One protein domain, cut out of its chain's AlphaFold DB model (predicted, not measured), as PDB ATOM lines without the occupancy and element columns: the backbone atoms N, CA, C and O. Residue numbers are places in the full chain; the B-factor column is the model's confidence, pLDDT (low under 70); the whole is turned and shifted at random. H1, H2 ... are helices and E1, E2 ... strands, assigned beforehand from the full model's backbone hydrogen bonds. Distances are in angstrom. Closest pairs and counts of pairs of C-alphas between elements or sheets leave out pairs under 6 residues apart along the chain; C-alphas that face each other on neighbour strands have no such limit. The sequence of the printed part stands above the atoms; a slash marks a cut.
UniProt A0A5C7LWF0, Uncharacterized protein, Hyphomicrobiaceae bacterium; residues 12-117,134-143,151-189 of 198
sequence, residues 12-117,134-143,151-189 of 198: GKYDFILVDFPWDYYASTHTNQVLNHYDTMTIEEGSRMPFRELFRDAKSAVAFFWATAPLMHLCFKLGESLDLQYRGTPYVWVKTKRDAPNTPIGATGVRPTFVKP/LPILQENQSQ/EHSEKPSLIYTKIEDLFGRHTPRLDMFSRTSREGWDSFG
ATOM      1  N   GLY A  12      -6.610 -35.516  -2.606       96.00
ATOM      2  CA  GLY A  12      -5.858 -36.729  -2.312       96.00
ATOM      3  C   GLY A  12      -5.246 -36.762  -0.915       96.00
ATOM      4  O   GLY A  12      -4.149 -37.297  -0.772       96.00
ATOM      5  N   LYS A  13      -5.894 -36.165   0.098       96.81
ATOM      6  CA  LYS A  13      -5.304 -35.987   1.438       96.81
ATOM      7  C   LYS A  13      -5.927 -36.869   2.517       96.81
ATOM      8  O   LYS A  13      -5.202 -37.330   3.394       96.81
ATOM      9  N   TYR A  14      -7.231 -37.122   2.463       98.19
ATOM     10  CA  TYR A  14      -7.967 -37.670   3.607       98.19
ATOM     11  C   TYR A  14      -8.318 -39.152   3.461       98.19
ATOM     12  O   TYR A  14      -8.484 -39.656   2.352       98.19
ATOM     13  N   ASP A  15      -8.471 -39.843   4.586       98.06
ATOM     14  CA  ASP A  15      -9.071 -41.182   4.630       98.06
ATOM     15  C   ASP A  15     -10.512 -41.127   5.124       98.06
ATOM     16  O   ASP A  15     -11.366 -41.870   4.636       98.06
ATOM     17  N   PHE A  16     -10.796 -40.226   6.069       98.25
ATOM     18  CA  PHE A  16     -12.158 -39.977   6.502       98.25
ATOM     19  C   PHE A  16     -12.494 -38.497   6.650       98.25
ATOM     20  O   PHE A  16     -11.637 -37.665   6.937       98.25
ATOM     21  N   ILE A  17     -13.766 -38.175   6.441       98.44
ATOM     22  CA  ILE A  17     -14.293 -36.809   6.507       98.44
ATOM     23  C   ILE A  17     -15.550 -36.821   7.374       98.44
ATOM     24  O   ILE A  17     -16.408 -37.681   7.181       98.44
ATOM     25  N   LEU A  18     -15.667 -35.887   8.315       98.25
ATOM     26  CA  LEU A  18     -16.908 -35.595   9.036       98.25
ATOM     27  C   LEU A  18     -17.537 -34.337   8.430       98.25
ATOM     28  O   LEU A  18     -16.842 -33.352   8.227       98.25
ATOM     29  N   VAL A  19     -18.827 -34.380   8.112       97.06
ATOM     30  CA  VAL A  19     -19.557 -33.325   7.404       97.06
ATOM     31  C   VAL A  19     -20.722 -32.856   8.270       97.06
ATOM     32  O   VAL A  19     -21.618 -33.643   8.572       97.06
ATOM     33  N   ASP A  20     -20.742 -31.574   8.631       94.62
ATOM     34  CA  ASP A  20     -21.882 -30.897   9.268       94.62
ATOM     35  C   ASP A  20     -22.516 -29.907   8.284       94.62
ATOM     36  O   ASP A  20     -22.364 -28.694   8.394       94.62
ATOM     37  N   PHE A  21     -23.157 -30.448   7.243       93.06
ATOM     38  CA  PHE A  21     -23.589 -29.668   6.081       93.06
ATOM     39  C   PHE A  21     -24.564 -28.531   6.462       93.06
ATOM     40  O   PHE A  21     -25.529 -28.781   7.197       93.06
ATOM     41  N   PRO A  22     -24.371 -27.297   5.954       90.44
ATOM     42  CA  PRO A  22     -25.181 -26.139   6.320       90.44
ATOM     43  C   PRO A  22     -26.492 -26.113   5.523       90.44
ATOM     44  O   PRO A  22     -26.671 -25.304   4.624       90.44
ATOM     45  N   TRP A  23     -27.413 -27.027   5.826       87.38
ATOM     46  CA  TRP A  23     -28.669 -27.187   5.085       87.38
ATOM     47  C   TRP A  23     -29.459 -25.883   4.933       87.38
ATOM     48  O   TRP A  23     -29.762 -25.219   5.927       87.38
ATOM     49  N   ASP A  24     -29.905 -25.586   3.713       81.81
ATOM     50  CA  ASP A  24     -31.001 -24.643   3.513       81.81
ATOM     51  C   ASP A  24     -32.325 -25.281   3.960       81.81
ATOM     52  O   ASP A  24     -32.944 -26.082   3.260       81.81
ATOM     53  N   TYR A  25     -32.742 -24.953   5.183       60.84
ATOM     54  CA  TYR A  25     -33.967 -25.470   5.790       60.84
ATOM     55  C   TYR A  25     -35.247 -25.038   5.042       60.84
ATOM     56  O   TYR A  25     -36.285 -25.669   5.249       60.84
ATOM     57  N   TYR A  26     -35.212 -23.978   4.215       52.47
ATOM     58  CA  TYR A  26     -36.406 -23.210   3.830       52.47
ATOM     59  C   TYR A  26     -36.553 -22.883   2.334       52.47
ATOM     60  O   TYR A  26     -37.233 -21.916   1.987       52.47
ATOM     61  N   ALA A  27     -36.110 -23.754   1.425       43.38
ATOM     62  CA  ALA A  27     -36.566 -23.689   0.026       43.38
ATOM     63  C   ALA A  27     -38.108 -23.838  -0.130       43.38
ATOM     64  O   ALA A  27     -38.653 -23.653  -1.217       43.38
ATOM     65  N   SER A  28     -38.854 -24.119   0.953       37.53
ATOM     66  CA  SER A  28     -40.309 -23.949   0.999       37.53
ATOM     67  C   SER A  28     -40.794 -23.435   2.369       37.53
ATOM     68  O   SER A  28     -40.589 -24.063   3.401       37.53
ATOM     69  N   THR A  29     -41.507 -22.303   2.356       32.56
ATOM     70  CA  THR A  29     -42.379 -21.750   3.422       32.56
ATOM     71  C   THR A  29     -41.746 -21.026   4.635       32.56
ATOM     72  O   THR A  29     -41.482 -21.601   5.678       32.56
ATOM     73  N   HIS A  30     -41.610 -19.701   4.481       39.03
ATOM     74  CA  HIS A  30     -41.908 -18.595   5.416       39.03
ATOM     75  C   HIS A  30     -41.587 -18.668   6.935       39.03
ATOM     76  O   HIS A  30     -42.045 -19.522   7.687       39.03
ATOM     77  N   THR A  31     -41.008 -17.544   7.393       41.25
ATOM     78  CA  THR A  31     -41.076 -16.930   8.741       41.25
ATOM     79  C   THR A  31     -40.354 -17.625   9.898       41.25
ATOM     80  O   THR A  31     -40.981 -18.185  10.786       41.25
ATOM     81  N   ASN A  32     -39.032 -17.453   9.985       39.75
ATOM     82  CA  ASN A  32     -38.353 -17.333  11.281       39.75
ATOM     83  C   ASN A  32     -37.133 -16.410  11.156       39.75
ATOM     84  O   ASN A  32     -36.106 -16.787  10.603       39.75
ATOM     85  N   GLN A  33     -37.245 -15.200  11.713       40.28
ATOM     86  CA  GLN A  33     -36.224 -14.138  11.680       40.28
ATOM     87  C   GLN A  33     -34.925 -14.474  12.446       40.28
ATOM     88  O   GLN A  33     -33.994 -13.679  12.449       40.28
ATOM     89  N   VAL A  34     -34.835 -15.643  13.091       41.06
ATOM     90  CA  VAL A  34     -33.679 -16.052  13.915       41.06
ATOM     91  C   VAL A  34     -32.592 -16.769  13.091       41.06
ATOM     92  O   VAL A  34     -31.474 -16.936  13.563       41.06
ATOM     93  N   LEU A  35     -32.890 -17.173  11.849       41.34
ATOM     94  CA  LEU A  35     -31.973 -17.921  10.972       41.34
ATOM     95  C   LEU A  35     -31.174 -17.046   9.987       41.34
ATOM     96  O   LEU A  35     -30.352 -17.574   9.248       41.34
ATOM     97  N   ASN A  36     -31.350 -15.722  10.016       43.97
ATOM     98  CA  ASN A  36     -30.721 -14.751   9.102       43.97
ATOM     99  C   ASN A  36     -29.191 -14.563   9.279       43.97
ATOM    100  O   ASN A  36     -28.654 -13.541   8.859       43.97
ATOM    101  N   HIS A  37     -28.480 -15.493   9.924       49.25
ATOM    102  CA  HIS A  37     -27.074 -15.303  10.306       49.25
ATOM    103  C   HIS A  37     -26.088 -16.337   9.750       49.25
ATOM    104  O   HIS A  37     -24.897 -16.191  10.007       49.25
ATOM    105  N   TYR A  38     -26.533 -17.347   8.995       57.78
ATOM    106  CA  TYR A  38     -25.629 -18.360   8.440       57.78
ATOM    107  C   TYR A  38     -25.899 -18.589   6.959       57.78
ATOM    108  O   TYR A  38     -27.047 -18.796   6.572       57.78
ATOM    109  N   ASP A  39     -24.831 -18.592   6.163       73.00
ATOM    110  CA  ASP A  39     -24.900 -18.997   4.765       73.00
ATOM    111  C   ASP A  39     -25.253 -20.485   4.707       73.00
ATOM    112  O   ASP A  39     -24.518 -21.345   5.206       73.00
ATOM    113  N   THR A  40     -26.426 -20.775   4.157       84.00
ATOM    114  CA  THR A  40     -26.913 -22.131   3.923       84.00
ATOM    115  C   THR A  40     -26.553 -22.592   2.516       84.00
ATOM    116  O   THR A  40     -26.119 -21.810   1.673       84.00
ATOM    117  N   MET A  41     -26.700 -23.890   2.269       87.44
ATOM    118  CA  MET A  41     -26.376 -24.522   1.003       87.44
ATOM    119  C   MET A  41     -27.478 -25.499   0.598       87.44
ATOM    120  O   MET A  41     -27.999 -26.275   1.411       87.44
ATOM    121  N   THR A  42     -27.825 -25.456  -0.681       90.19
ATOM    122  CA  THR A  42     -28.722 -26.414  -1.333       90.19
ATOM    123  C   THR A  42     -28.008 -27.741  -1.594       90.19
ATOM    124  O   THR A  42     -26.778 -27.827  -1.558       90.19
ATOM    125  N   ILE A  43     -28.764 -28.805  -1.887       91.00
ATOM    126  CA  ILE A  43     -28.143 -30.072  -2.300       91.00
ATOM    127  C   ILE A  43     -27.373 -29.855  -3.601       91.00
ATOM    128  O   ILE A  43     -26.252 -30.324  -3.709       91.00
ATOM    129  N   GLU A  44     -27.934 -29.103  -4.544       90.81
ATOM    130  CA  GLU A  44     -27.357 -28.833  -5.858       90.81
ATOM    131  C   GLU A  44     -25.989 -28.148  -5.767       90.81
ATOM    132  O   GLU A  44     -25.078 -28.477  -6.527       90.81
ATOM    133  N   GLU A  45     -25.825 -27.206  -4.838       91.94
ATOM    134  CA  GLU A  45     -24.531 -26.591  -4.542       91.94
ATOM    135  C   GLU A  45     -23.585 -27.583  -3.863       91.94
ATOM    136  O   GLU A  45     -22.435 -27.716  -4.283       91.94
ATOM    137  N   GLY A  46     -24.077 -28.338  -2.875       92.25
ATOM    138  CA  GLY A  46     -23.305 -29.377  -2.195       92.25
ATOM    139  C   GLY A  46     -22.813 -30.480  -3.138       92.25
ATOM    140  O   GLY A  46     -21.683 -30.944  -3.012       92.25
ATOM    141  N   SER A  47     -23.599 -30.864  -4.142       93.62
ATOM    142  CA  SER A  47     -23.238 -31.881  -5.136       93.62
ATOM    143  C   SER A  47     -22.065 -31.463  -6.025       93.62
ATOM    144  O   SER A  47     -21.451 -32.314  -6.660       93.62
ATOM    145  N   ARG A  48     -21.719 -30.169  -6.073       93.81
ATOM    146  CA  ARG A  48     -20.542 -29.670  -6.809       93.81
ATOM    147  C   ARG A  48     -19.237 -29.891  -6.052       93.81
ATOM    148  O   ARG A  48     -18.170 -29.638  -6.608       93.81
ATOM    149  N   MET A  49     -19.299 -30.343  -4.798       94.31
ATOM    150  CA  MET A  49     -18.103 -30.704  -4.054       94.31
ATOM    151  C   MET A  49     -17.326 -31.785  -4.822       94.31
ATOM    152  O   MET A  49     -17.886 -32.840  -5.125       94.31
ATOM    153  N   PRO A  50     -16.015 -31.608  -5.046       94.75
ATOM    154  CA  PRO A  50     -15.129 -32.627  -5.605       94.75
ATOM    155  C   PRO A  50     -14.800 -33.678  -4.531       94.75
ATOM    156  O   PRO A  50     -13.646 -33.999  -4.256       94.75
ATOM    157  N   PHE A  51     -15.839 -34.190  -3.866       96.94
ATOM    158  CA  PHE A  51     -15.766 -34.925  -2.608       96.94
ATOM    159  C   PHE A  51     -14.942 -36.205  -2.751       96.94
ATOM    160  O   PHE A  51     -14.165 -36.561  -1.869       96.94
ATOM    161  N   ARG A  52     -15.046 -36.871  -3.905       97.31
ATOM    162  CA  ARG A  52     -14.241 -38.049  -4.248       97.31
ATOM    163  C   ARG A  52     -12.750 -37.752  -4.306       97.31
ATOM    164  O   ARG A  52     -11.956 -38.578  -3.866       97.31
ATOM    165  N   GLU A  53     -12.383 -36.590  -4.826       97.19
ATOM    166  CA  GLU A  53     -10.991 -36.191  -5.011       97.19
ATOM    167  C   GLU A  53     -10.332 -35.729  -3.711       97.19
ATOM    168  O   GLU A  53      -9.120 -35.571  -3.679       97.19
ATOM    169  N   LEU A  54     -11.091 -35.520  -2.633       97.62
ATOM    170  CA  LEU A  54     -10.537 -35.185  -1.318       97.62
ATOM    171  C   LEU A  54      -9.797 -36.374  -0.686       97.62
ATOM    172  O   LEU A  54      -8.877 -36.190   0.118       97.62
ATOM    173  N   PHE A  55     -10.186 -37.596  -1.053       98.06
ATOM    174  CA  PHE A  55      -9.661 -38.817  -0.458       98.06
ATOM    175  C   PHE A  55      -8.364 -39.286  -1.120       98.06
ATOM    176  O   PHE A  55      -8.240 -39.240  -2.341       98.06
ATOM    177  N   ARG A  56      -7.422 -39.817  -0.325       97.12
ATOM    178  CA  ARG A  56      -6.178 -40.440  -0.830       97.12
ATOM    179  C   ARG A  56      -6.470 -41.630  -1.741       97.12
ATOM    180  O   ARG A  56      -5.873 -41.783  -2.799       97.12
ATOM    181  N   ASP A  57      -7.411 -42.463  -1.305       96.25
ATOM    182  CA  ASP A  57      -7.969 -43.575  -2.064       96.25
ATOM    183  C   ASP A  57      -9.477 -43.630  -1.818       96.25
ATOM    184  O   ASP A  57      -9.936 -44.005  -0.739       96.25
ATOM    185  N   ALA A  58     -10.261 -43.311  -2.847       93.06
ATOM    186  CA  ALA A  58     -11.716 -43.350  -2.771       93.06
ATOM    187  C   ALA A  58     -12.259 -44.745  -2.418       93.06
ATOM    188  O   ALA A  58     -13.331 -44.854  -1.828       93.06
ATOM    189  N   LYS A  59     -11.555 -45.841  -2.732       92.19
ATOM    190  CA  LYS A  59     -12.014 -47.167  -2.298       92.19
ATOM    191  C   LYS A  59     -11.965 -47.253  -0.773       92.19
ATOM    192  O   LYS A  59     -12.898 -47.774  -0.169       92.19
ATOM    193  N   SER A  60     -10.932 -46.702  -0.153       94.12
ATOM    194  CA  SER A  60     -10.711 -46.744   1.294       94.12
ATOM    195  C   SER A  60     -11.305 -45.561   2.061       94.12
ATOM    196  O   SER A  60     -11.100 -45.442   3.259       94.12
ATOM    197  N   ALA A  61     -12.110 -44.733   1.399       96.19
ATOM    198  CA  ALA A  61     -12.727 -43.552   1.983       96.19
ATOM    199  C   ALA A  61     -13.925 -43.856   2.895       96.19
ATOM    200  O   ALA A  61     -14.787 -44.684   2.562       96.19
ATOM    201  N   VAL A  62     -14.030 -43.102   3.992       98.25
ATOM    202  CA  VAL A  62     -15.208 -43.056   4.872       98.25
ATOM    203  C   VAL A  62     -15.697 -41.625   5.024       98.25
ATOM    204  O   VAL A  62     -14.931 -40.725   5.341       98.25
ATOM    205  N   ALA A  63     -16.990 -41.405   4.847       98.38
ATOM    206  CA  ALA A  63     -17.604 -40.116   5.103       98.38
ATOM    207  C   ALA A  63     -18.666 -40.250   6.192       98.38
ATOM    208  O   ALA A  63     -19.519 -41.133   6.136       98.38
ATOM    209  N   PHE A  64     -18.601 -39.380   7.189       98.50
ATOM    210  CA  PHE A  64     -19.573 -39.272   8.263       98.50
ATOM    211  C   PHE A  64     -20.366 -37.995   8.079       98.50
ATOM    212  O   PHE A  64     -19.777 -36.935   7.919       98.50
ATOM    213  N   PHE A  65     -21.686 -38.081   8.060       98.31
ATOM    214  CA  PHE A  65     -22.558 -36.927   7.881       98.31
ATOM    215  C   PHE A  65     -23.374 -36.752   9.154       98.31
ATOM    216  O   PHE A  65     -24.077 -37.678   9.572       98.31
ATOM    217  N   TRP A  66     -23.298 -35.573   9.759       97.44
ATOM    218  CA  TRP A  66     -24.274 -35.161  10.752       97.44
ATOM    219  C   TRP A  66     -25.642 -35.002  10.090       97.44
ATOM    220  O   TRP A  66     -25.783 -34.428   9.009       97.44
ATOM    221  N   ALA A  67     -26.661 -35.523  10.762       94.94
ATOM    222  CA  ALA A  67     -28.039 -35.472  10.320       94.94
ATOM    223  C   ALA A  67     -28.955 -35.154  11.499       94.94
ATOM    224  O   ALA A  67     -28.921 -35.809  12.545       94.94
ATOM    225  N   THR A  68     -29.839 -34.180  11.316       90.25
ATOM    226  CA  THR A  68     -30.982 -34.001  12.211       90.25
ATOM    227  C   THR A  68     -32.113 -34.922  11.754       90.25
ATOM    228  O   THR A  68     -32.263 -35.176  10.559       90.25
ATOM    229  N   ALA A  69     -32.937 -35.427  12.680       87.94
ATOM    230  CA  ALA A  69     -34.072 -36.295  12.330       87.94
ATOM    231  C   ALA A  69     -34.949 -35.744  11.176       87.94
ATOM    232  O   ALA A  69     -35.247 -36.507  10.258       87.94
ATOM    233  N   PRO A  70     -35.338 -34.450  11.159       86.44
ATOM    234  CA  PRO A  70     -36.170 -33.905  10.083       86.44
ATOM    235  C   PRO A  70     -35.467 -33.843   8.720       86.44
ATOM    236  O   PRO A  70     -36.112 -34.018   7.689       86.44
ATOM    237  N   LEU A  71     -34.149 -33.619   8.701       86.69
ATOM    238  CA  LEU A  71     -33.373 -33.443   7.469       86.69
ATOM    239  C   LEU A  71     -32.603 -34.690   7.036       86.69
ATOM    240  O   LEU A  71     -31.923 -34.668   6.017       86.69
ATOM    241  N   MET A  72     -32.744 -35.802   7.757       91.56
ATOM    242  CA  MET A  72     -32.022 -37.045   7.479       91.56
ATOM    243  C   MET A  72     -32.190 -37.522   6.027       91.56
ATOM    244  O   MET A  72     -31.255 -38.041   5.423       91.56
ATOM    245  N   HIS A  73     -33.365 -37.290   5.436       92.62
ATOM    246  CA  HIS A  73     -33.638 -37.596   4.034       92.62
ATOM    247  C   HIS A  73     -32.779 -36.778   3.048       92.62
ATOM    248  O   HIS A  73     -32.377 -37.308   2.015       92.62
ATOM    249  N   LEU A  74     -32.457 -35.519   3.366       93.12
ATOM    250  CA  LEU A  74     -31.560 -34.682   2.560       93.12
ATOM    251  C   LEU A  74     -30.106 -35.144   2.687       93.12
ATOM    252  O   LEU A  74     -29.387 -35.140   1.694       93.12
ATOM    253  N   CYS A  75     -29.694 -35.635   3.862       95.31
ATOM    254  CA  CYS A  75     -28.370 -36.236   4.047       95.31
ATOM    255  C   CYS A  75     -28.155 -37.433   3.110       95.31
ATOM    256  O   CYS A  75     -27.086 -37.559   2.516       95.31
ATOM    257  N   PHE A  76     -29.172 -38.288   2.937       97.12
ATOM    258  CA  PHE A  76     -29.104 -39.398   1.979       97.12
ATOM    259  C   PHE A  76     -29.015 -38.909   0.534       97.12
ATOM    260  O   PHE A  76     -28.179 -39.416  -0.207       97.12
ATOM    261  N   LYS A  77     -29.816 -37.904   0.153       97.00
ATOM    262  CA  LYS A  77     -29.769 -37.312  -1.195       97.00
ATOM    263  C   LYS A  77     -28.410 -36.691  -1.511       97.00
ATOM    264  O   LYS A  77     -27.875 -36.919  -2.590       97.00
ATOM    265  N   LEU A  78     -27.829 -35.944  -0.570       97.12
ATOM    266  CA  LEU A  78     -26.491 -35.382  -0.744       97.12
ATOM    267  C   LEU A  78     -25.449 -36.498  -0.882       97.12
ATOM    268  O   LEU A  78     -24.650 -36.463  -1.811       97.12
ATOM    269  N   GLY A  79     -25.493 -37.518  -0.018       97.75
ATOM    270  CA  GLY A  79     -24.610 -38.681  -0.125       97.75
ATOM    271  C   GLY A  79     -24.705 -39.375  -1.489       97.75
ATOM    272  O   GLY A  79     -23.680 -39.636  -2.110       97.75
ATOM    273  N   GLU A  80     -25.921 -39.607  -1.987       97.44
ATOM    274  CA  GLU A  80     -26.164 -40.180  -3.317       97.44
ATOM    275  C   GLU A  80     -25.596 -39.302  -4.435       97.44
ATOM    276  O   GLU A  80     -24.907 -39.810  -5.314       97.44
ATOM    277  N   SER A  81     -25.806 -37.984  -4.369       97.69
ATOM    278  CA  SER A  81     -25.284 -37.040  -5.366       97.69
ATOM    279  C   SER A  81     -23.753 -36.976  -5.425       97.69
ATOM    280  O   SER A  81     -23.192 -36.530  -6.420       97.69
ATOM    281  N   LEU A  82     -23.083 -37.428  -4.361       97.69
ATOM    282  CA  LEU A  82     -21.628 -37.535  -4.260       97.69
ATOM    283  C   LEU A  82     -21.131 -38.962  -4.553       97.69
ATOM    284  O   LEU A  82     -20.007 -39.301  -4.189       97.69
ATOM    285  N   ASP A  83     -21.963 -39.819  -5.158       97.12
ATOM    286  CA  ASP A  83     -21.698 -41.234  -5.460       97.12
ATOM    287  C   ASP A  83     -21.393 -42.114  -4.231       97.12
ATOM    288  O   ASP A  83     -20.790 -43.193  -4.330       97.12
ATOM    289  N   LEU A  84     -21.817 -41.688  -3.042       97.69
ATOM    290  CA  LEU A  84     -21.606 -42.435  -1.811       97.69
ATOM    291  C   LEU A  84     -22.745 -43.415  -1.534       97.69
ATOM    292  O   LEU A  84     -23.915 -43.188  -1.826       97.69
ATOM    293  N   GLN A  85     -22.395 -44.521  -0.887       96.88
ATOM    294  CA  GLN A  85     -23.334 -45.543  -0.443       96.88
ATOM    295  C   GLN A  85     -23.506 -45.447   1.067       96.88
ATOM    296  O   GLN A  85     -22.512 -45.475   1.794       96.88
ATOM    297  N   TYR A  86     -24.747 -45.387   1.545       97.75
ATOM    298  CA  TYR A  86     -25.042 -45.429   2.976       97.75
ATOM    299  C   TYR A  86     -24.623 -46.773   3.592       97.75
ATOM    300  O   TYR A  86     -24.864 -47.846   3.032       97.75
ATOM    301  N   ARG A  87     -23.979 -46.719   4.761       96.38
ATOM    302  CA  ARG A  87     -23.408 -47.882   5.461       96.38
ATOM    303  C   ARG A  87     -23.971 -48.107   6.858       96.38
ATOM    304  O   ARG A  87     -23.685 -49.148   7.443       96.38
ATOM    305  N   GLY A  88     -24.765 -47.181   7.382       95.75
ATOM    306  CA  GLY A  88     -25.353 -47.289   8.713       95.75
ATOM    307  C   GLY A  88     -25.193 -46.013   9.525       95.75
ATOM    308  O   GLY A  88     -24.604 -45.034   9.076       95.75
ATOM    309  N   THR A  89     -25.718 -46.034  10.742       97.69
ATOM    310  CA  THR A  89     -25.631 -44.924  11.694       97.69
ATOM    311  C   THR A  89     -24.670 -45.329  12.813       97.69
ATOM    312  O   THR A  89     -25.117 -45.927  13.782       97.69
ATOM    313  N   PRO A  90     -23.350 -45.107  12.700       97.06
ATOM    314  CA  PRO A  90     -22.385 -45.494  13.735       97.06
ATOM    315  C   PRO A  90     -22.613 -44.818  15.089       97.06
ATOM    316  O   PRO A  90     -22.252 -45.405  16.104       97.06
ATOM    317  N   TYR A  91     -23.210 -43.619  15.121       98.31
ATOM    318  CA  TYR A  91     -23.448 -42.897  16.369       98.31
ATOM    319  C   TYR A  91     -24.775 -42.140  16.381       98.31
ATOM    320  O   TYR A  91     -25.217 -41.597  15.367       98.31
ATOM    321  N   VAL A  92     -25.383 -42.071  17.565       98.12
ATOM    322  CA  VAL A  92     -26.586 -41.289  17.862       98.12
ATOM    323  C   VAL A  92     -26.297 -40.421  19.077       98.12
ATOM    324  O   VAL A  92     -26.086 -40.928  20.179       98.12
ATOM    325  N   TRP A  93     -26.302 -39.108  18.887       97.69
ATOM    326  CA  TRP A  93     -26.215 -38.152  19.980       97.69
ATOM    327  C   TRP A  93     -27.601 -37.899  20.554       97.69
ATOM    328  O   TRP A  93     -28.452 -37.328  19.880       97.69
ATOM    329  N   VAL A  94     -27.815 -38.279  21.811       96.38
ATOM    330  CA  VAL A  94     -28.971 -37.878  22.612       96.38
ATOM    331  C   VAL A  94     -28.588 -36.669  23.448       96.38
ATOM    332  O   VAL A  94     -27.650 -36.704  24.250       96.38
ATOM    333  N   LYS A  95     -29.351 -35.593  23.279       94.81
ATOM    334  CA  LYS A  95     -29.171 -34.354  24.027       94.81
ATOM    335  C   LYS A  95     -29.579 -34.576  25.480       94.81
ATOM    336  O   LYS A  95     -30.706 -34.993  25.755       94.81
ATOM    337  N   THR A  96     -28.682 -34.274  26.407       95.81
ATOM    338  CA  THR A  96     -28.909 -34.441  27.849       95.81
ATOM    339  C   THR A  96     -28.926 -33.115  28.598       95.81
ATOM    340  O   THR A  96     -28.648 -32.047  28.037       95.81
ATOM    341  N   LYS A  97     -29.364 -33.150  29.856       93.69
ATOM    342  CA  LYS A  97     -29.363 -31.970  30.721       93.69
ATOM    343  C   LYS A  97     -27.921 -31.560  31.043       93.69
ATOM    344  O   LYS A  97     -27.045 -32.411  31.163       93.69
ATOM    345  N   ARG A  98     -27.676 -30.254  31.203       90.50
ATOM    346  CA  ARG A  98     -26.335 -29.722  31.520       90.50
ATOM    347  C   ARG A  98     -25.855 -30.140  32.914       90.50
ATOM    348  O   ARG A  98     -24.685 -30.447  33.083       90.50
ATOM    349  N   ASP A  99     -26.767 -30.174  33.879       93.50
ATOM    350  CA  ASP A  99     -26.550 -30.559  35.279       93.50
ATOM    351  C   ASP A  99     -26.660 -32.076  35.522       93.50
ATOM    352  O   ASP A  99     -26.187 -32.580  36.536       93.50
ATOM    353  N   ALA A 100     -27.254 -32.815  34.581       92.25
ATOM    354  CA  ALA A 100     -27.389 -34.267  34.630       92.25
ATOM    355  C   ALA A 100     -27.073 -34.879  33.247       92.25
ATOM    356  O   ALA A 100     -27.991 -35.217  32.490       92.25
ATOM    357  N   PRO A 101     -25.782 -35.040  32.893       87.19
ATOM    358  CA  PRO A 101     -25.346 -35.390  31.537       87.19
ATOM    359  C   PRO A 101     -25.759 -36.792  31.072       87.19
ATOM    360  O   PRO A 101     -25.709 -37.060  29.875       87.19
ATOM    361  N   ASN A 102     -26.225 -37.660  31.976       91.75
ATOM    362  CA  ASN A 102     -26.788 -38.977  31.649       91.75
ATOM    363  C   ASN A 102     -28.323 -38.975  31.546       91.75
ATOM    364  O   ASN A 102     -28.935 -40.022  31.353       91.75
ATOM    365  N   THR A 103     -28.969 -37.819  31.692       95.94
ATOM    366  CA  THR A 103     -30.426 -37.688  31.643       95.94
ATOM    367  C   THR A 103     -30.840 -36.979  30.356       95.94
ATOM    368  O   THR A 103     -30.524 -35.796  30.200       95.94
ATOM    369  N   PRO A 104     -31.564 -37.649  29.439       95.88
ATOM    370  CA  PRO A 104     -32.100 -37.015  28.239       95.88
ATOM    371  C   PRO A 104     -32.943 -35.778  28.563       95.88
ATOM    372  O   PRO A 104     -33.680 -35.744  29.554       95.88
ATOM    373  N   ILE A 105     -32.840 -34.747  27.725       93.31
ATOM    374  CA  ILE A 105     -33.731 -33.588  27.829       93.31
ATOM    375  C   ILE A 105     -35.154 -33.963  27.406       93.31
ATOM    376  O   ILE A 105     -35.371 -34.857  26.593       93.31
ATOM    377  N   GLY A 106     -36.129 -33.218  27.924       88.56
ATOM    378  CA  GLY A 106     -37.493 -33.246  27.403       88.56
ATOM    379  C   GLY A 106     -37.642 -32.461  26.094       88.56
ATOM    380  O   GLY A 106     -36.701 -31.864  25.566       88.56
ATOM    381  N   ALA A 107     -38.871 -32.414  25.584       83.75
ATOM    382  CA  ALA A 107     -39.221 -31.686  24.370       83.75
ATOM    383  C   ALA A 107     -38.981 -30.160  24.502       83.75
ATOM    384  O   ALA A 107     -39.771 -29.446  25.114       83.75
ATOM    385  N   THR A 108     -37.959 -29.616  23.831       74.38
ATOM    386  CA  THR A 108     -37.612 -28.173  23.827       74.38
ATOM    387  C   THR A 108     -37.753 -27.532  22.434       74.38
ATOM    388  O   THR A 108     -37.622 -28.223  21.433       74.38
ATOM    389  N   GLY A 109     -38.055 -26.227  22.340       71.75
ATOM    390  CA  GLY A 109     -38.114 -25.481  21.061       71.75
ATOM    391  C   GLY A 109     -39.495 -25.407  20.386       71.75
ATOM    392  O   GLY A 109     -40.515 -25.551  21.059       71.75
ATOM    393  N   VAL A 110     -39.523 -25.189  19.065       70.31
ATOM    394  CA  VAL A 110     -40.746 -25.037  18.242       70.31
ATOM    395  C   VAL A 110     -41.620 -26.306  18.275       70.31
ATOM    396  O   VAL A 110     -41.135 -27.407  18.551       70.31
ATOM    397  N   ARG A 111     -42.935 -26.158  18.050       77.69
ATOM    398  CA  ARG A 111     -43.893 -27.275  18.010       77.69
ATOM    399  C   ARG A 111     -43.529 -28.253  16.875       77.69
ATOM    400  O   ARG A 111     -43.383 -27.805  15.741       77.69
ATOM    401  N   PRO A 112     -43.393 -29.564  17.152       76.50
ATOM    402  CA  PRO A 112     -43.094 -30.554  16.124       76.50
ATOM    403  C   PRO A 112     -44.368 -30.982  15.386       76.50
ATOM    404  O   PRO A 112     -45.468 -30.873  15.928       76.50
ATOM    405  N   THR A 113     -44.206 -31.572  14.201       78.50
ATOM    406  CA  THR A 113     -45.291 -32.275  13.495       78.50
ATOM    407  C   THR A 113     -45.741 -33.532  14.245       78.50
ATOM    408  O   THR A 113     -46.935 -33.789  14.345       78.50
ATOM    409  N   PHE A 114     -44.789 -34.290  14.808       85.62
ATOM    410  CA  PHE A 114     -45.055 -35.534  15.545       85.62
ATOM    411  C   PHE A 114     -44.473 -35.489  16.966       85.62
ATOM    412  O   PHE A 114     -45.206 -35.319  17.935       85.62
ATOM    413  N   VAL A 115     -43.144 -35.588  17.103       87.44
ATOM    414  CA  VAL A 115     -42.419 -35.549  18.388       87.44
ATOM    415  C   VAL A 115     -41.173 -34.681  18.237       87.44
ATOM    416  O   VAL A 115     -40.580 -34.628  17.160       87.44
ATOM    417  N   LYS A 116     -40.774 -33.971  19.302       86.38
ATOM    418  CA  LYS A 116     -39.565 -33.142  19.255       86.38
ATOM    419  C   LYS A 116     -38.323 -34.033  19.212       86.38
ATOM    420  O   LYS A 116     -38.135 -34.823  20.140       86.38
ATOM    421  N   PRO A 117     -37.462 -33.902  18.190       88.31
ATOM    422  CA  PRO A 117     -36.235 -34.672  18.137       88.31
ATOM    423  C   PRO A 117     -35.271 -34.170  19.211       88.31
ATOM    424  O   PRO A 117     -34.866 -33.007  19.220       88.31
ATOM    425  N   LEU A 134     -11.809 -49.110   5.725       93.81
ATOM    426  CA  LEU A 134     -10.568 -48.939   6.483       93.81
ATOM    427  C   LEU A 134     -10.462 -50.023   7.571       93.81
ATOM    428  O   LEU A 134     -11.498 -50.556   7.994       93.81
ATOM    429  N   PRO A 135      -9.248 -50.337   8.060       94.69
ATOM    430  CA  PRO A 135      -9.072 -51.099   9.291       94.69
ATOM    431  C   PRO A 135      -9.787 -50.415  10.463       94.69
ATOM    432  O   PRO A 135      -9.677 -49.203  10.631       94.69
ATOM    433  N   ILE A 136     -10.515 -51.194  11.265       95.31
ATOM    434  CA  ILE A 136     -11.178 -50.705  12.480       95.31
ATOM    435  C   ILE A 136     -10.339 -51.132  13.679       95.31
ATOM    436  O   ILE A 136     -10.109 -52.325  13.862       95.31
ATOM    437  N   LEU A 137      -9.888 -50.164  14.474       96.62
ATOM    438  CA  LEU A 137      -9.053 -50.382  15.654       96.62
ATOM    439  C   LEU A 137      -9.891 -50.681  16.902       96.62
ATOM    440  O   LEU A 137      -9.526 -51.551  17.686       96.62
ATOM    441  N   GLN A 138     -11.025 -49.992  17.077       94.94
ATOM    442  CA  GLN A 138     -11.926 -50.197  18.215       94.94
ATOM    443  C   GLN A 138     -13.389 -50.268  17.777       94.94
ATOM    444  O   GLN A 138     -14.091 -49.262  17.760       94.94
ATOM    445  N   GLU A 139     -13.874 -51.464  17.447       92.75
ATOM    446  CA  GLU A 139     -15.272 -51.678  17.033       92.75
ATOM    447  C   GLU A 139     -16.259 -51.816  18.201       92.75
ATOM    448  O   GLU A 139     -17.451 -51.576  18.025       92.75
ATOM    449  N   ASN A 140     -15.776 -52.151  19.403       95.12
ATOM    450  CA  ASN A 140     -16.608 -52.300  20.601       95.12
ATOM    451  C   ASN A 140     -16.908 -50.943  21.258       95.12
ATOM    452  O   ASN A 140     -16.522 -50.670  22.394       95.12
ATOM    453  N   GLN A 141     -17.556 -50.055  20.510       96.12
ATOM    454  CA  GLN A 141     -17.977 -48.745  20.981       96.12
ATOM    455  C   GLN A 141     -19.496 -48.686  21.128       96.12
ATOM    456  O   GLN A 141     -20.232 -49.167  20.271       96.12
ATOM    457  N   SER A 142     -19.978 -48.008  22.173       95.56
ATOM    458  CA  SER A 142     -21.391 -47.629  22.231       95.56
ATOM    459  C   SER A 142     -21.730 -46.677  21.083       95.56
ATOM    460  O   SER A 142     -21.067 -45.651  20.900       95.56
ATOM    461  N   GLN A 143     -22.799 -47.006  20.358       96.50
ATOM    462  CA  GLN A 143     -23.432 -46.132  19.370       96.50
ATOM    463  C   GLN A 143     -24.039 -44.883  20.037       96.50
ATOM    464  O   GLN A 143     -24.145 -43.827  19.418       96.50
ATOM    465  N   GLU A 151     -23.237 -24.464  22.743       78.56
ATOM    466  CA  GLU A 151     -23.715 -23.179  22.225       78.56
ATOM    467  C   GLU A 151     -23.797 -23.209  20.694       78.56
ATOM    468  O   GLU A 151     -23.151 -24.022  20.045       78.56
ATOM    469  N   HIS A 152     -24.654 -22.380  20.092       74.38
ATOM    470  CA  HIS A 152     -24.738 -22.221  18.629       74.38
ATOM    471  C   HIS A 152     -24.847 -23.522  17.794       74.38
ATOM    472  O   HIS A 152     -24.427 -23.558  16.644       74.38
ATOM    473  N   SER A 153     -25.469 -24.583  18.324       77.69
ATOM    474  CA  SER A 153     -25.566 -25.904  17.668       77.69
ATOM    475  C   SER A 153     -24.244 -26.682  17.550       77.69
ATOM    476  O   SER A 153     -24.134 -27.582  16.710       77.69
ATOM    477  N   GLU A 154     -23.284 -26.372  18.421       86.31
ATOM    478  CA  GLU A 154     -22.038 -27.112  18.599       86.31
ATOM    479  C   GLU A 154     -22.305 -28.599  18.868       86.31
ATOM    480  O   GLU A 154     -23.115 -28.985  19.723       86.31
ATOM    481  N   LYS A 155     -21.605 -29.434  18.098       91.44
ATOM    482  CA  LYS A 155     -21.650 -30.891  18.195       91.44
ATOM    483  C   LYS A 155     -20.723 -31.376  19.318       91.44
ATOM    484  O   LYS A 155     -19.659 -30.794  19.520       91.44
ATOM    485  N   PRO A 156     -21.066 -32.461  20.034       93.25
ATOM    486  CA  PRO A 156     -20.275 -32.920  21.169       93.25
ATOM    487  C   PRO A 156     -18.877 -33.365  20.732       93.25
ATOM    488  O   PRO A 156     -18.735 -34.228  19.867       93.25
ATOM    489  N   SER A 157     -17.843 -32.846  21.396       92.44
ATOM    490  CA  SER A 157     -16.439 -33.172  21.112       92.44
ATOM    491  C   SER A 157     -16.125 -34.669  21.183       92.44
ATOM    492  O   SER A 157     -15.221 -35.138  20.490       92.44
ATOM    493  N   LEU A 158     -16.913 -35.419  21.962       94.94
ATOM    494  CA  LEU A 158     -16.808 -36.866  22.095       94.94
ATOM    495  C   LEU A 158     -16.893 -37.585  20.741       94.94
ATOM    496  O   LEU A 158     -16.180 -38.566  20.565       94.94
ATOM    497  N   ILE A 159     -17.681 -37.103  19.765       96.44
ATOM    498  CA  ILE A 159     -17.795 -37.784  18.461       96.44
ATOM    499  C   ILE A 159     -16.437 -37.927  17.767       96.44
ATOM    500  O   ILE A 159     -16.142 -38.970  17.189       96.44
ATOM    501  N   TYR A 160     -15.601 -36.893  17.864       96.25
ATOM    502  CA  TYR A 160     -14.313 -36.835  17.187       96.25
ATOM    503  C   TYR A 160     -13.372 -37.867  17.798       96.25
ATOM    504  O   TYR A 160     -12.781 -38.654  17.070       96.25
ATOM    505  N   THR A 161     -13.336 -37.946  19.133       96.19
ATOM    506  CA  THR A 161     -12.577 -38.973  19.858       96.19
ATOM    507  C   THR A 161     -13.048 -40.377  19.493       96.19
ATOM    508  O   THR A 161     -12.228 -41.245  19.223       96.19
ATOM    509  N   LYS A 162     -14.363 -40.610  19.394       97.44
ATOM    510  CA  LYS A 162     -14.896 -41.928  19.014       97.44
ATOM    511  C   LYS A 162     -14.491 -42.342  17.593       97.44
ATOM    512  O   LYS A 162     -14.119 -43.496  17.384       97.44
ATOM    513  N   ILE A 163     -14.532 -41.412  16.635       97.25
ATOM    514  CA  ILE A 163     -14.089 -41.654  15.252       97.25
ATOM    515  C   ILE A 163     -12.566 -41.867  15.194       97.25
ATOM    516  O   ILE A 163     -12.094 -42.753  14.485       97.25
ATOM    517  N   GLU A 164     -11.788 -41.110  15.967       96.94
ATOM    518  CA  GLU A 164     -10.346 -41.331  16.121       96.94
ATOM    519  C   GLU A 164     -10.034 -42.710  16.707       96.94
ATOM    520  O   GLU A 164      -9.099 -43.359  16.253       96.94
ATOM    521  N   ASP A 165     -10.818 -43.194  17.668       97.00
ATOM    522  CA  ASP A 165     -10.657 -44.537  18.228       97.00
ATOM    523  C   ASP A 165     -11.015 -45.632  17.202       97.00
ATOM    524  O   ASP A 165     -10.460 -46.731  17.257       97.00
ATOM    525  N   LEU A 166     -11.901 -45.349  16.233       96.44
ATOM    526  CA  LEU A 166     -12.205 -46.284  15.141       96.44
ATOM    527  C   LEU A 166     -11.023 -46.457  14.186       96.44
ATOM    528  O   LEU A 166     -10.730 -47.589  13.812       96.44
ATOM    529  N   PHE A 167     -10.371 -45.369  13.768       96.62
ATOM    530  CA  PHE A 167      -9.408 -45.403  12.654       96.62
ATOM    531  C   PHE A 167      -7.974 -45.023  13.025       96.62
ATOM    532  O   PHE A 167      -7.078 -45.182  12.202       96.62
ATOM    533  N   GLY A 168      -7.736 -44.528  14.234       96.31
ATOM    534  CA  GLY A 168      -6.444 -44.059  14.729       96.31
ATOM    535  C   GLY A 168      -6.264 -42.541  14.642       96.31
ATOM    536  O   GLY A 168      -6.590 -41.895  13.647       96.31
ATOM    537  N   ARG A 169      -5.641 -41.960  15.676       95.25
ATOM    538  CA  ARG A 169      -5.373 -40.512  15.801       95.25
ATOM    539  C   ARG A 169      -4.372 -39.942  14.798       95.25
ATOM    540  O   ARG A 169      -4.263 -38.725  14.694       95.25
ATOM    541  N   HIS A 170      -3.682 -40.766  14.022       94.94
ATOM    542  CA  HIS A 170      -2.772 -40.299  12.966       94.94
ATOM    543  C   HIS A 170      -3.363 -40.435  11.559       94.94
ATOM    544  O   HIS A 170      -2.732 -40.039  10.584       94.94
ATOM    545  N   THR A 171      -4.581 -40.967  11.451       97.12
ATOM    546  CA  THR A 171      -5.264 -41.160  10.174       97.12
ATOM    547  C   THR A 171      -5.721 -39.806   9.617       97.12
ATOM    548  O   THR A 171      -6.426 -39.080  10.333       97.12
ATOM    549  N   PRO A 172      -5.311 -39.432   8.384       97.50
ATOM    550  CA  PRO A 172      -5.648 -38.146   7.777       97.50
ATOM    551  C   PRO A 172      -7.154 -37.903   7.692       97.50
ATOM    552  O   PRO A 172      -7.901 -38.740   7.177       97.50
ATOM    553  N   ARG A 173      -7.593 -36.736   8.170       97.38
ATOM    554  CA  ARG A 173      -9.012 -36.429   8.364       97.38
ATOM    555  C   ARG A 173      -9.368 -34.959   8.208       97.38
ATOM    556  O   ARG A 173      -8.537 -34.091   8.480       97.38
ATOM    557  N   LEU A 174     -10.614 -34.718   7.809       97.56
ATOM    558  CA  LEU A 174     -11.203 -33.392   7.619       97.56
ATOM    559  C   LEU A 174     -12.499 -33.260   8.421       97.56
ATOM    560  O   LEU A 174     -13.353 -34.147   8.379       97.56
ATOM    561  N   ASP A 175     -12.649 -32.130   9.100       96.19
ATOM    562  CA  ASP A 175     -13.907 -31.633   9.645       96.19
ATOM    563  C   ASP A 175     -14.471 -30.565   8.693       96.19
ATOM    564  O   ASP A 175     -13.903 -29.480   8.522       96.19
ATOM    565  N   MET A 176     -15.540 -30.918   7.987       94.56
ATOM    566  CA  MET A 176     -16.092 -30.167   6.870       94.56
ATOM    567  C   MET A 176     -17.355 -29.413   7.278       94.56
ATOM    568  O   MET A 176     -18.283 -29.983   7.852       94.56
ATOM    569  N   PHE A 177     -17.389 -28.138   6.894       91.81
ATOM    570  CA  PHE A 177     -18.322 -27.109   7.356       91.81
ATOM    571  C   PHE A 177     -18.202 -26.805   8.857       91.81
ATOM    572  O   PHE A 177     -19.157 -26.375   9.499       91.81
ATOM    573  N   SER A 178     -17.004 -26.996   9.411       88.19
ATOM    574  CA  SER A 178     -16.735 -26.723  10.819       88.19
ATOM    575  C   SER A 178     -16.668 -25.229  11.113       88.19
ATOM    576  O   SER A 178     -16.250 -24.422  10.278       88.19
ATOM    577  N   ARG A 179     -17.039 -24.875  12.344       83.06
ATOM    578  CA  ARG A 179     -16.928 -23.514  12.889       83.06
ATOM    579  C   ARG A 179     -15.745 -23.342  13.829       83.06
ATOM    580  O   ARG A 179     -15.428 -22.227  14.223       83.06
ATOM    581  N   THR A 180     -15.095 -24.437  14.210       84.62
ATOM    582  CA  THR A 180     -13.961 -24.419  15.129       84.62
ATOM    583  C   THR A 180     -12.835 -25.291  14.594       84.62
ATOM    584  O   THR A 180     -13.052 -26.291  13.914       84.62
ATOM    585  N   SER A 181     -11.597 -24.903  14.882       87.12
ATOM    586  CA  SER A 181     -10.445 -25.759  14.613       87.12
ATOM    587  C   SER A 181     -10.293 -26.790  15.727       87.12
ATOM    588  O   SER A 181     -10.409 -26.449  16.907       87.12
ATOM    589  N   ARG A 182      -9.948 -28.027  15.369       89.19
ATOM    590  CA  ARG A 182      -9.611 -29.087  16.324       89.19
ATOM    591  C   ARG A 182      -8.197 -29.583  16.069       89.19
ATOM    592  O   ARG A 182      -7.831 -29.867  14.935       89.19
ATOM    593  N   GLU A 183      -7.415 -29.733  17.134       90.94
ATOM    594  CA  GLU A 183      -6.064 -30.282  17.029       90.94
ATOM    595  C   GLU A 183      -6.076 -31.660  16.342       90.94
ATOM    596  O   GLU A 183      -6.873 -32.542  16.670       90.94
ATOM    597  N   GLY A 184      -5.200 -31.832  15.350       91.94
ATOM    598  CA  GLY A 184      -5.099 -33.062  14.566       91.94
ATOM    599  C   GLY A 184      -6.201 -33.264  13.517       91.94
ATOM    600  O   GLY A 184      -6.205 -34.309  12.869       91.94
ATOM    601  N   TRP A 185      -7.115 -32.310  13.334       95.00
ATOM    602  CA  TRP A 185      -8.075 -32.287  12.231       95.00
ATOM    603  C   TRP A 185      -7.783 -31.095  11.326       95.00
ATOM    604  O   TRP A 185      -7.575 -29.981  11.804       95.00
ATOM    605  N   ASP A 186      -7.806 -31.315  10.014       95.19
ATOM    606  CA  ASP A 186      -7.993 -30.184   9.112       95.19
ATOM    607  C   ASP A 186      -9.442 -29.701   9.243       95.19
ATOM    608  O   ASP A 186     -10.349 -30.523   9.396       95.19
ATOM    609  N   SER A 187      -9.672 -28.390   9.144       93.06
ATOM    610  CA  SER A 187     -11.013 -27.806   9.246       93.06
ATOM    611  C   SER A 187     -11.320 -26.940   8.026       93.06
ATOM    612  O   SER A 187     -10.594 -26.003   7.690       93.06
ATOM    613  N   PHE A 188     -12.438 -27.222   7.366       91.69
ATOM    614  CA  PHE A 188     -12.941 -26.418   6.256       91.69
ATOM    615  C   PHE A 188     -14.300 -25.832   6.614       91.69
ATOM    616  O   PHE A 188     -15.214 -26.573   6.947       91.69
ATOM    617  N   GLY A 189     -14.445 -24.516   6.518       85.94
ATOM    618  CA  GLY A 189     -15.670 -23.784   6.821       85.94
ATOM    619  C   GLY A 189     -15.416 -22.281   6.742       85.94
ATOM    620  O   GLY A 189     -14.267 -21.842   6.842       85.94
TER     621      GLY A 189
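AT A GLANCE: This is residues 12 to 117, 134 to 143 and 151 to 189 of the 198 residues of an uncharacterized protein of Hyphomicrobiaceae bacterium (UniProt A0A5C7LWF0). With little regular structure, this is a small parallel sheet, E2 E1 E4 E5, with H3 over one face and H4 over the other. Of 155 printed residues, 61 are in four named helices and five strands, class mixed. It is compact, radius of gyration of the C-alphas 16.6 A, spans 43 by 39 by 27 A.

IN THESE COORDINATES: E1 is residues 16 to 19, from C-alpha 16 at (-12.158, -39.977, 6.502), H1 is residues 43 to 46, H2 51 to 54, E2 62 to 68, H3 69 to 81, E3 85 to 96, H4 158 to 167, E4 173 to 176, and E5 is residues 186 to 188, ending with C-alpha 188 at (-12.941, -26.418, 6.256).

HOW THE PARTS SIT: N 19 of E1 and O 64 of E2 are within hydrogen-bond range, 2.7 A. H2 only grazes the sheet. H1 touches H3, closest C-alphas Ile 43 and Leu 78, 5.8 A. E3 is near E2. H4 has every O i to N i+4 pair within range, H3 7 of 9.

THE WHOLE: The two cuts leave gaps of 31.6 A and 23.1 A; residues 25 to 38 are under pLDDT 70.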